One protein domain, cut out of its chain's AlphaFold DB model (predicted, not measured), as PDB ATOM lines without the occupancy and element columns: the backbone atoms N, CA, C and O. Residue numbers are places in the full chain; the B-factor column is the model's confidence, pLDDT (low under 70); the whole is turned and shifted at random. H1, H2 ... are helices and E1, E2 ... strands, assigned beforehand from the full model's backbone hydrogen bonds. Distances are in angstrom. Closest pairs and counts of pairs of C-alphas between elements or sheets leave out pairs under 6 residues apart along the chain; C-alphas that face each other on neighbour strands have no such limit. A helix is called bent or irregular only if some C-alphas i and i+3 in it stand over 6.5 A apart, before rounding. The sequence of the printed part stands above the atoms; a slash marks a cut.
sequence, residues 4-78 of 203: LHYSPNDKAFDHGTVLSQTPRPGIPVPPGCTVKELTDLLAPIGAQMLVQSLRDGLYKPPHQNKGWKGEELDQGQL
ATOM      1  N   LEU A   4     220.594 205.805 233.456       93.25
ATOM      2  CA  LEU A   4     221.088 205.465 232.128       93.25
ATOM      3  C   LEU A   4     221.619 204.032 232.157       93.25
ATOM      4  O   LEU A   4     222.498 203.718 232.958       93.25
ATOM      5  N   HIS A   5     221.112 203.187 231.264       92.06
ATOM      6  CA  HIS A   5     221.513 201.788 231.152       92.06
ATOM      7  C   HIS A   5     222.239 201.532 229.832       92.06
ATOM      8  O   HIS A   5     221.868 202.068 228.788       92.06
ATOM      9  N   TYR A   6     223.239 200.657 229.867       89.31
ATOM     10  CA  TYR A   6     223.761 199.999 228.678       89.31
ATOM     11  C   TYR A   6     222.912 198.764 228.373       89.31
ATOM     12  O   TYR A   6     222.930 197.818 229.163       89.31
ATOM     13  N   SER A   7     222.197 198.748 227.245       83.50
ATOM     14  CA  SER A   7     221.420 197.575 226.823       83.50
ATOM     15  C   SER A   7     222.261 196.665 225.923       83.50
ATOM     16  O   SER A   7     222.596 197.072 224.810       83.50
ATOM     17  N   PRO A   8     222.608 195.439 226.357       71.88
ATOM     18  CA  PRO A   8     223.424 194.526 225.557       71.88
ATOM     19  C   PRO A   8     222.638 193.846 224.422       71.88
ATOM     20  O   PRO A   8     223.248 193.318 223.498       71.88
ATOM     21  N   ASN A   9     221.303 193.816 224.498       74.12
ATOM     22  CA  ASN A   9     220.414 193.298 223.457       74.12
ATOM     23  C   ASN A   9     219.013 193.933 223.562       74.12
ATOM     24  O   ASN A   9     218.733 194.700 224.483       74.12
ATOM     25  N   ASP A  10     218.150 193.613 222.602       71.81
ATOM     26  CA  ASP A  10     216.760 194.068 222.480       71.81
ATOM     27  C   ASP A  10     215.737 193.121 223.139       71.81
ATOM     28  O   ASP A  10     214.538 193.393 223.123       71.81
ATOM     29  N   LYS A  11     216.193 192.010 223.731       73.19
ATOM     30  CA  LYS A  11     215.325 190.953 224.277       73.19
ATOM     31  C   LYS A  11     214.882 191.206 225.716       73.19
ATOM     32  O   LYS A  11     213.929 190.576 226.167       73.19
ATOM     33  N   ALA A  12     215.569 192.091 226.436       72.94
ATOM     34  CA  ALA A  12     215.299 192.389 227.838       72.94
ATOM     35  C   ALA A  12     215.264 193.911 228.063       72.94
ATOM     36  O   ALA A  12     216.288 194.586 227.980       72.94
ATOM     37  N   PHE A  13     214.075 194.448 228.347       73.75
ATOM     38  CA  PHE A  13     213.851 195.879 228.569       73.75
ATOM     39  C   PHE A  13     214.311 196.306 229.974       73.75
ATOM     40  O   PHE A  13     213.994 195.628 230.942       73.75
ATOM     41  N   ASP A  14     215.063 197.403 230.098       80.12
ATOM     42  CA  ASP A  14     215.585 197.945 231.373       80.12
ATOM     43  C   ASP A  14     216.463 196.994 232.225       80.12
ATOM     44  O   ASP A  14     216.752 197.269 233.388       80.12
ATOM     45  N   HIS A  15     216.983 195.909 231.640       81.88
ATOM     46  CA  HIS A  15     217.877 194.952 232.321       81.88
ATOM     47  C   HIS A  15     219.376 195.259 232.152       81.88
ATOM     48  O   HIS A  15     220.236 194.513 232.620       81.88
ATOM     49  N   GLY A  16     219.700 196.338 231.442       87.00
ATOM     50  CA  GLY A  16     221.067 196.735 231.137       87.00
ATOM     51  C   GLY A  16     221.886 197.172 232.356       87.00
ATOM     52  O   GLY A  16     221.333 197.598 233.371       87.00
ATOM     53  N   THR A  17     223.219 197.141 232.236       91.31
ATOM     54  CA  THR A  17     224.116 197.660 233.289       91.31
ATOM     55  C   THR A  17     223.867 199.151 233.481       91.31
ATOM     56  O   THR A  17     223.902 199.908 232.512       91.31
ATOM     57  N   VAL A  18     223.639 199.592 234.720       93.56
ATOM     58  CA  VAL A  18     223.461 201.016 235.023       93.56
ATOM     59  C   VAL A  18     224.798 201.736 234.879       93.56
ATOM     60  O   VAL A  18     225.705 201.520 235.675       93.56
ATOM     61  N   LEU A  19     224.912 202.612 233.883       95.00
ATOM     62  CA  LEU A  19     226.112 203.414 233.626       95.00
ATOM     63  C   LEU A  19     226.155 204.681 234.480       95.00
ATOM     64  O   LEU A  19     227.223 205.145 234.864       95.00
ATOM     65  N   SER A  20     224.986 205.261 234.750       94.88
ATOM     66  CA  SER A  20     224.841 206.476 235.546       94.88
ATOM     67  C   SER A  20     223.446 206.537 236.156       94.88
ATOM     68  O   SER A  20     222.468 206.089 235.556       94.88
ATOM     69  N   GLN A  21     223.343 207.096 237.355       95.44
ATOM     70  CA  GLN A  21     222.092 207.267 238.079       95.44
ATOM     71  C   GLN A  21     222.136 208.586 238.846       95.44
ATOM     72  O   GLN A  21     223.191 208.993 239.330       95.44
ATOM     73  N   THR A  22     220.995 209.264 238.975       95.56
ATOM     74  CA  THR A  22     220.918 210.476 239.806       95.56
ATOM     75  C   THR A  22     221.348 210.166 241.247       95.56
ATOM     76  O   THR A  22     220.957 209.103 241.745       95.56
ATOM     77  N   PRO A  23     222.083 211.061 241.935       93.38
ATOM     78  CA  PRO A  23     222.565 210.820 243.297       93.38
ATOM     79  C   PRO A  23     221.450 210.518 244.307       93.38
ATOM     80  O   PRO A  23     220.291 210.883 244.099       93.38
ATOM     81  N   ARG A  24     221.813 209.890 245.432       91.31
ATOM     82  CA  ARG A  24     220.917 209.689 246.585       91.31
ATOM     83  C   ARG A  24     220.397 211.040 247.118       91.31
ATOM     84  O   ARG A  24     221.171 211.996 247.134       91.31
ATOM     85  N   PRO A  25     219.133 211.136 247.580       91.75
ATOM     86  CA  PRO A  25     218.102 210.087 247.653       91.75
ATOM     87  C   PRO A  25     217.299 209.901 246.346       91.75
ATOM     88  O   PRO A  25     216.290 209.197 246.323       91.75
ATOM     89  N   GLY A  26     217.723 210.526 245.247       92.50
ATOM     90  CA  GLY A  26     216.976 210.632 243.999       92.50
ATOM     91  C   GLY A  26     216.252 211.974 243.872       92.50
ATOM     92  O   GLY A  26     216.493 212.914 244.621       92.50
ATOM     93  N   ILE A  27     215.365 212.063 242.880       95.06
ATOM     94  CA  ILE A  27     214.599 213.278 242.582       95.06
ATOM     95  C   ILE A  27     213.244 213.184 243.297       95.06
ATOM     96  O   ILE A  27     212.512 212.226 243.017       95.06
ATOM     97  N   PRO A  28     212.898 214.128 244.190       94.56
ATOM     98  CA  PRO A  28     211.595 214.141 244.842       94.56
ATOM     99  C   PRO A  28     210.488 214.427 243.822       94.56
ATOM    100  O   PRO A  28     210.635 215.284 242.952       94.56
ATOM    101  N   VAL A  29     209.365 213.719 243.941       93.62
ATOM    102  CA  VAL A  29     208.164 213.987 243.141       93.62
ATOM    103  C   VAL A  29     207.303 214.995 243.904       93.62
ATOM    104  O   VAL A  29     206.887 214.678 245.021       93.62
ATOM    105  N   PRO A  30     207.021 216.187 243.345       93.69
ATOM    106  CA  PRO A  30     206.181 217.167 244.023       93.69
ATOM    107  C   PRO A  30     204.784 216.606 244.351       93.69
ATOM    108  O   PRO A  30     204.221 215.848 243.549       93.69
ATOM    109  N   PRO A  31     204.182 216.974 245.497       91.88
ATOM    110  CA  PRO A  31     202.801 216.616 245.797       91.88
ATOM    111  C   PRO A  31     201.860 217.100 244.692       91.88
ATOM    112  O   PRO A  31     201.978 218.223 244.217       91.88
ATOM    113  N   GLY A  32     200.927 216.250 244.265       90.56
ATOM    114  CA  GLY A  32     199.965 216.624 243.225       90.56
ATOM    115  C   GLY A  32     200.541 216.740 241.807       90.56
ATOM    116  O   GLY A  32     199.794 217.111 240.910       90.56
ATOM    117  N   CYS A  33     201.810 216.385 241.584       93.44
ATOM    118  CA  CYS A  33     202.455 216.474 240.274       93.44
ATOM    119  C   CYS A  33     201.708 215.660 239.199       93.44
ATOM    120  O   CYS A  33     201.333 214.497 239.409       93.44
ATOM    121  N   THR A  34     201.490 216.279 238.041       93.62
ATOM    122  CA  THR A  34     200.959 215.635 236.836       93.62
ATOM    123  C   THR A  34     202.067 214.940 236.043       93.62
ATOM    124  O   THR A  34     203.253 215.208 236.218       93.62
ATOM    125  N   VAL A  35     201.701 214.070 235.094       94.25
ATOM    126  CA  VAL A  35     202.688 213.431 234.197       94.25
ATOM    127  C   VAL A  35     203.462 214.465 233.383       94.25
ATOM    128  O   VAL A  35     204.654 214.283 233.148       94.25
ATOM    129  N   LYS A  36     202.809 215.558 232.969       95.06
ATOM    130  CA  LYS A  36     203.476 216.625 232.218       95.06
ATOM    131  C   LYS A  36     204.519 217.325 233.085       95.06
ATOM    132  O   LYS A  36     205.663 217.412 232.669       95.06
ATOM    133  N   GLU A  37     204.149 217.763 234.285       95.75
ATOM    134  CA  GLU A  37     205.078 218.440 235.201       95.75
ATOM    135  C   GLU A  37     206.228 217.521 235.619       95.75
ATOM    136  O   GLU A  37     207.377 217.953 235.673       95.75
ATOM    137  N   LEU A  38     205.950 216.230 235.840       96.25
ATOM    138  CA  LEU A  38     206.990 215.244 236.118       96.25
ATOM    139  C   LEU A  38     207.925 215.070 234.915       96.25
ATOM    140  O   LEU A  38     209.133 214.958 235.087       96.25
ATOM    141  N   THR A  39     207.386 215.079 233.695       96.69
ATOM    142  CA  THR A  39     208.191 215.018 232.467       96.69
ATOM    143  C   THR A  39     209.054 216.267 232.319       96.69
ATOM    144  O   THR A  39     210.252 216.139 232.091       96.69
ATOM    145  N   ASP A  40     208.484 217.457 232.511       97.06
ATOM    146  CA  ASP A  40     209.203 218.732 232.427       97.06
ATOM    147  C   ASP A  40     210.328 218.815 233.477       97.06
ATOM    148  O   ASP A  40     211.393 219.367 233.202       97.06
ATOM    149  N   LEU A  41     210.128 218.209 234.654       96.75
ATOM    150  CA  LEU A  41     211.142 218.088 235.703       96.75
ATOM    151  C   LEU A  41     212.269 217.109 235.326       96.75
ATOM    152  O   LEU A  41     213.445 217.409 235.526       96.75
ATOM    153  N   LEU A  42     211.926 215.920 234.819       97.50
ATOM    154  CA  LEU A  42     212.884 214.824 234.618       97.50
ATOM    155  C   LEU A  42     213.612 214.878 233.267       97.50
ATOM    156  O   LEU A  42     214.761 214.444 233.179       97.50
ATOM    157  N   ALA A  43     212.974 215.408 232.223       97.56
ATOM    158  CA  ALA A  43     213.529 215.480 230.874       97.56
ATOM    159  C   ALA A  43     214.886 216.208 230.796       97.56
ATOM    160  O   ALA A  43     215.824 215.619 230.250       97.56
ATOM    161  N   PRO A  44     215.065 217.428 231.350       97.88
ATOM    162  CA  PRO A  44     216.362 218.103 231.295       97.88
ATOM    163  C   PRO A  44     217.449 217.339 232.062       97.88
ATOM    164  O   PRO A  44     218.591 217.290 231.607       97.88
ATOM    165  N   ILE A  45     217.102 216.689 233.177       97.69
ATOM    166  CA  ILE A  45     218.048 215.898 233.977       97.69
ATOM    167  C   ILE A  45     218.518 214.677 233.182       97.69
ATOM    168  O   ILE A  45     219.720 214.450 233.048       97.69
ATOM    169  N   GLY A  46     217.582 213.920 232.604       96.75
ATOM    170  CA  GLY A  46     217.903 212.769 231.762       96.75
ATOM    171  C   GLY A  46     218.748 213.151 230.543       96.75
ATOM    172  O   GLY A  46     219.726 212.470 230.235       96.75
ATOM    173  N   ALA A  47     218.433 214.276 229.892       97.62
ATOM    174  CA  ALA A  47     219.200 214.781 228.754       97.62
ATOM    175  C   ALA A  47     220.641 215.151 229.141       97.62
ATOM    176  O   ALA A  47     221.586 214.761 228.453       97.62
ATOM    177  N   GLN A  48     220.828 215.855 230.260       97.69
ATOM    178  CA  GLN A  48     222.162 216.187 230.767       97.69
ATOM    179  C   GLN A  48     222.958 214.930 231.129       97.69
ATOM    180  O   GLN A  48     224.119 214.814 230.739       97.69
ATOM    181  N   MET A  49     222.327 213.963 231.806       96.69
ATOM    182  CA  MET A  49     222.955 212.679 232.131       96.69
ATOM    183  C   MET A  49     223.415 211.929 230.879       96.69
ATOM    184  O   MET A  49     224.523 211.392 230.865       96.69
ATOM    185  N   LEU A  50     222.591 211.907 229.828       96.19
ATOM    186  CA  LEU A  50     222.941 211.285 228.553       96.19
ATOM    187  C   LEU A  50     224.159 211.968 227.921       96.19
ATOM    188  O   LEU A  50     225.143 211.298 227.614       96.19
ATOM    189  N   VAL A  51     224.123 213.295 227.767       97.81
ATOM    190  CA  VAL A  51     225.225 214.063 227.162       97.81
ATOM    191  C   VAL A  51     226.526 213.871 227.938       97.81
ATOM    192  O   VAL A  51     227.575 213.654 227.329       97.81
ATOM    193  N   GLN A  52     226.466 213.914 229.269       97.06
ATOM    194  CA  GLN A  52     227.645 213.733 230.108       97.06
ATOM    195  C   GLN A  52     228.209 212.313 229.983       97.06
ATOM    196  O   GLN A  52     229.398 212.146 229.733       97.06
ATOM    197  N   SER A  53     227.349 211.293 230.019       95.12
ATOM    198  CA  SER A  53     227.771 209.893 229.870       95.12
ATOM    199  C   SER A  53     228.412 209.602 228.508       95.12
ATOM    200  O   SER A  53     229.318 208.773 228.414       95.12
ATOM    201  N   LEU A  54     227.963 210.286 227.449       96.06
ATOM    202  CA  LEU A  54     228.580 210.205 226.123       96.06
ATOM    203  C   LEU A  54     229.970 210.850 226.099       96.06
ATOM    204  O   LEU A  54     230.899 210.254 225.555       96.06
ATOM    205  N   ARG A  55     230.128 212.033 226.706       97.50
ATOM    206  CA  ARG A  55     231.424 212.730 226.811       97.50
ATOM    207  C   ARG A  55     232.441 211.933 227.620       97.50
ATOM    208  O   ARG A  55     233.585 211.811 227.197       97.50
ATOM    209  N   ASP A  56     231.991 211.335 228.717       96.44
ATOM    210  CA  ASP A  56     232.821 210.516 229.605       96.44
ATOM    211  C   ASP A  56     233.096 209.116 229.030       96.44
ATOM    212  O   ASP A  56     233.863 208.340 229.594       96.44
ATOM    213  N   GLY A  57     232.477 208.770 227.894       96.06
ATOM    214  CA  GLY A  57     232.696 207.498 227.217       96.06
ATOM    215  C   GLY A  57     232.145 206.285 227.967       96.06
ATOM    216  O   GLY A  57     232.592 205.172 227.694       96.06
ATOM    217  N   LEU A  58     231.163 206.462 228.863       94.69
ATOM    218  CA  LEU A  58     230.644 205.392 229.737       94.69
ATOM    219  C   LEU A  58     230.002 204.227 228.971       94.69
ATOM    220  O   LEU A  58     229.835 203.141 229.513       94.69
ATOM    221  N   TYR A  59     229.635 204.443 227.708       90.94
ATOM    222  CA  TYR A  59     229.092 203.412 226.825       90.94
ATOM    223  C   TYR A  59     230.157 202.421 226.322       90.94
ATOM    224  O   TYR A  59     229.800 201.364 225.796       90.94
ATOM    225  N   LYS A  60     231.451 202.738 226.462       93.50
ATOM    226  CA  LYS A  60     232.554 201.869 226.038       93.50
ATOM    227  C   LYS A  60     232.861 200.832 227.125       93.50
ATOM    228  O   LYS A  60     232.895 201.188 228.301       93.50
ATOM    229  N   PRO A  61     233.111 199.563 226.761       91.94
ATOM    230  CA  PRO A  61     233.516 198.556 227.732       91.94
ATOM    231  C   PRO A  61     234.919 198.851 228.309       91.94
ATOM    232  O   PRO A  61     235.744 199.453 227.615       91.94
ATOM    233  N   PRO A  62     235.222 198.373 229.532       93.44
ATOM    234  CA  PRO A  62     234.326 197.628 230.421       93.44
ATOM    235  C   PRO A  62     233.312 198.537 231.136       93.44
ATOM    236  O   PRO A  62     233.664 199.595 231.656       93.44
ATOM    237  N   HIS A  63     232.049 198.103 231.204       92.62
ATOM    238  CA  HIS A  63     231.000 198.839 231.918       92.62
ATOM    239  C   HIS A  63     231.108 198.609 233.425       92.62
ATOM    240  O   HIS A  63     231.192 197.471 233.886       92.62
ATOM    241  N   GLN A  64     231.068 199.689 234.203       90.62
ATOM    242  CA  GLN A  64     230.989 199.631 235.661       90.62
ATOM    243  C   GLN A  64     229.567 199.962 236.100       90.62
ATOM    244  O   GLN A  64     229.043 201.007 235.715       90.62
ATOM    245  N   ASN A  65     228.963 199.111 236.928       91.62
ATOM    246  CA  ASN A  65     227.645 199.386 237.487       91.62
ATOM    247  C   ASN A  65     227.722 200.570 238.472       91.62
ATOM    248  O   ASN A  65     228.541 200.566 239.389       91.62
ATOM    249  N   LYS A  66     226.891 201.596 238.260       91.25
ATOM    250  CA  LYS A  66     226.746 202.786 239.124       91.25
ATOM    251  C   LYS A  66     225.354 202.882 239.771       91.25
ATOM    252  O   LYS A  66     225.000 203.921 240.329       91.25
ATOM    253  N   GLY A  67     224.536 201.839 239.646       90.19
ATOM    254  CA  GLY A  67     223.141 201.819 240.078       90.19
ATOM    255  C   GLY A  67     222.972 201.514 241.560       90.19
ATOM    256  O   GLY A  67     222.648 200.386 241.920       90.19
ATOM    257  N   TRP A  68     223.082 202.537 242.407       91.06
ATOM    258  CA  TRP A  68     222.921 202.393 243.856       91.06
ATOM    259  C   TRP A  68     221.537 201.877 244.267       91.06
ATOM    260  O   TRP A  68     221.419 201.200 245.284       91.06
ATOM    261  N   LYS A  69     220.470 202.186 243.511       87.31
ATOM    262  CA  LYS A  69     219.116 201.788 243.928       87.31
ATOM    263  C   LYS A  69     218.858 200.293 243.772       87.31
ATOM    264  O   LYS A  69     218.129 199.732 244.576       87.31
ATOM    265  N   GLY A  70     219.441 199.665 242.753       82.56
ATOM    266  CA  GLY A  70     219.325 198.219 242.561       82.56
ATOM    267  C   GLY A  70     220.073 197.433 243.637       82.56
ATOM    268  O   GLY A  70     219.619 196.370 244.022       82.56
ATOM    269  N   GLU A  71     221.176 197.979 244.155       82.75
ATOM    270  CA  GLU A  71     221.942 197.383 245.259       82.75
ATOM    271  C   GLU A  71     221.204 197.458 246.604       82.75
ATOM    272  O   GLU A  71     221.403 196.608 247.464       82.75
ATOM    273  N   GLU A  72     220.350 198.470 246.796       83.69
ATOM    274  CA  GLU A  72     219.511 198.608 247.995       83.69
ATOM    275  C   GLU A  72     218.259 197.723 247.984       83.69
ATOM    276  O   GLU A  72     217.616 197.585 249.023       83.69
ATOM    277  N   LEU A  73     217.855 197.218 246.817       77.38
ATOM    278  CA  LEU A  73     216.618 196.464 246.650       77.38
ATOM    279  C   LEU A  73     216.929 194.973 246.526       77.38
ATOM    280  O   LEU A  73     217.731 194.567 245.685       77.38
ATOM    281  N   ASP A  74     216.229 194.139 247.289       72.94
ATOM    282  CA  ASP A  74     216.228 192.700 247.035       72.94
ATOM    283  C   ASP A  74     215.583 192.417 245.668       72.94
ATOM    284  O   ASP A  74     214.682 193.136 245.230       72.94
ATOM    285  N   GLN A  75     215.976 191.330 244.990       65.44
ATOM    286  CA  GLN A  75     215.405 190.983 243.675       65.44
ATOM    287  C   GLN A  75     213.868 190.874 243.700       65.44
ATOM    288  O   GLN A  75     213.216 191.215 242.716       65.44
ATOM    289  N   GLY A  76     213.278 190.469 244.831       65.88
ATOM    290  CA  GLY A  76     211.824 190.412 245.023       65.88
ATOM    291  C   GLY A  76     211.132 191.774 245.196       65.88
ATOM    292  O   GLY A  76     209.907 191.837 245.159       65.88
ATOM    293  N   GLN A  77     211.890 192.859 245.382       76.00
ATOM    294  CA  GLN A  77     211.374 194.229 245.509       76.00
ATOM    295  C   GLN A  77     211.373 194.989 244.176       76.00
ATOM    296  O   GLN A  77     210.757 196.054 244.074       76.00
ATOM    297  N   LEU A  78     212.044 194.461 243.147       78.44
ATOM    298  CA  LEU A  78     211.992 195.023 241.803       78.44
ATOM    299  C   LEU A  78     210.604 194.779 241.213       78.44
ATOM    300  O   LEU A  78     210.173 193.644 241.023       78.44
TER     301      LEU A  78
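AT A GLANCE: This is residues 4 to 78 of the 203 residues of the protein "Formyl_trans_C domain-containing protein" of Fusarium coffeatum (UniProt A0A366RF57). A long, kinked helix, H1, passes a small two-stranded hairpin, E1 and E2, with its residues 46 to 53, while its first residues reach away from the hairpin; the short helix H2 lies near the end of E2, apart from H1, and residues 71 to 77 stick out. Long links without a named element, residues 22 to 34 and 56 to 67, lead to H1 and away from it. The printed part has 75 residues, with two named strands and two named helices in the order E1, E2, H1, H2; the sheet's order is E1 - E2, antiparallel. The class is mixed, helices and strands, with 34 of the 75 residues in named elements. The whole is only just loose, close to compact, with a radius of gyration of the C-alphas of 14.0 A and spans of 41 by 34 by 26 A.

IN THESE COORDINATES: Find C-alpha 4 at (221.088, 205.465, 232.128); there E1 begins, residues 4 to 6, 7.0 A from first to last C-alpha. Go on to E2, residues 17 to 21, which measures 10.9 A. Next look for C-alpha 35 at (202.688, 213.431, 234.197), where H1 begins; it holds residues 35 to 55 and is 29.7 A long. H2, residues 68 to 72, is 6.6 A long and ends at C-alpha 72, (219.511, 198.608, 247.995).

HOW THE PARTS SIT: Start with E1 and E2, a hairpin of antiparallel neighbours at 161 degrees between their directions. Look at N 4 and O 20, 2.8 A apart, and at N 6 and O 17, also 2.8 A apart; both pairs are within hydrogen-bond range. The C-alphas of His 5 and Val 18 face each other at 4.4 A. From the hairpin turn to H1: its closest C-alphas to E1 are those of Leu 50 and Leu 4, 7.1 A, and to E2 those of Ser 53 and Ser 20, 7.2 A. H1 has a kink of 33 degrees near residue 42, and it is irregular, but only just: C-alphas 41 and 44 are 6.8 A apart. The closest C-alphas of E2 and H2 are those of Gln 21 and Trp 68, 7.6 A. H2 is apart from E1 and from H1. In H2 every O i to N i+4 pair is within hydrogen-bond range, and in H1 15 of 17 are.

THE WHOLE: The two C-alphas farthest apart, those of Gly 32 and Pro 62, are 41.3 A from each other. The printed part has no cut. The links E2 to H1 and H1 to H2 are long, and E1 to E2 is short. Residues 71 to 77, of which 71 to 72 belong to H2, stand free. The mean pLDDT of the printed part is 89.8; look at residues 75 to 76 for the values under 70.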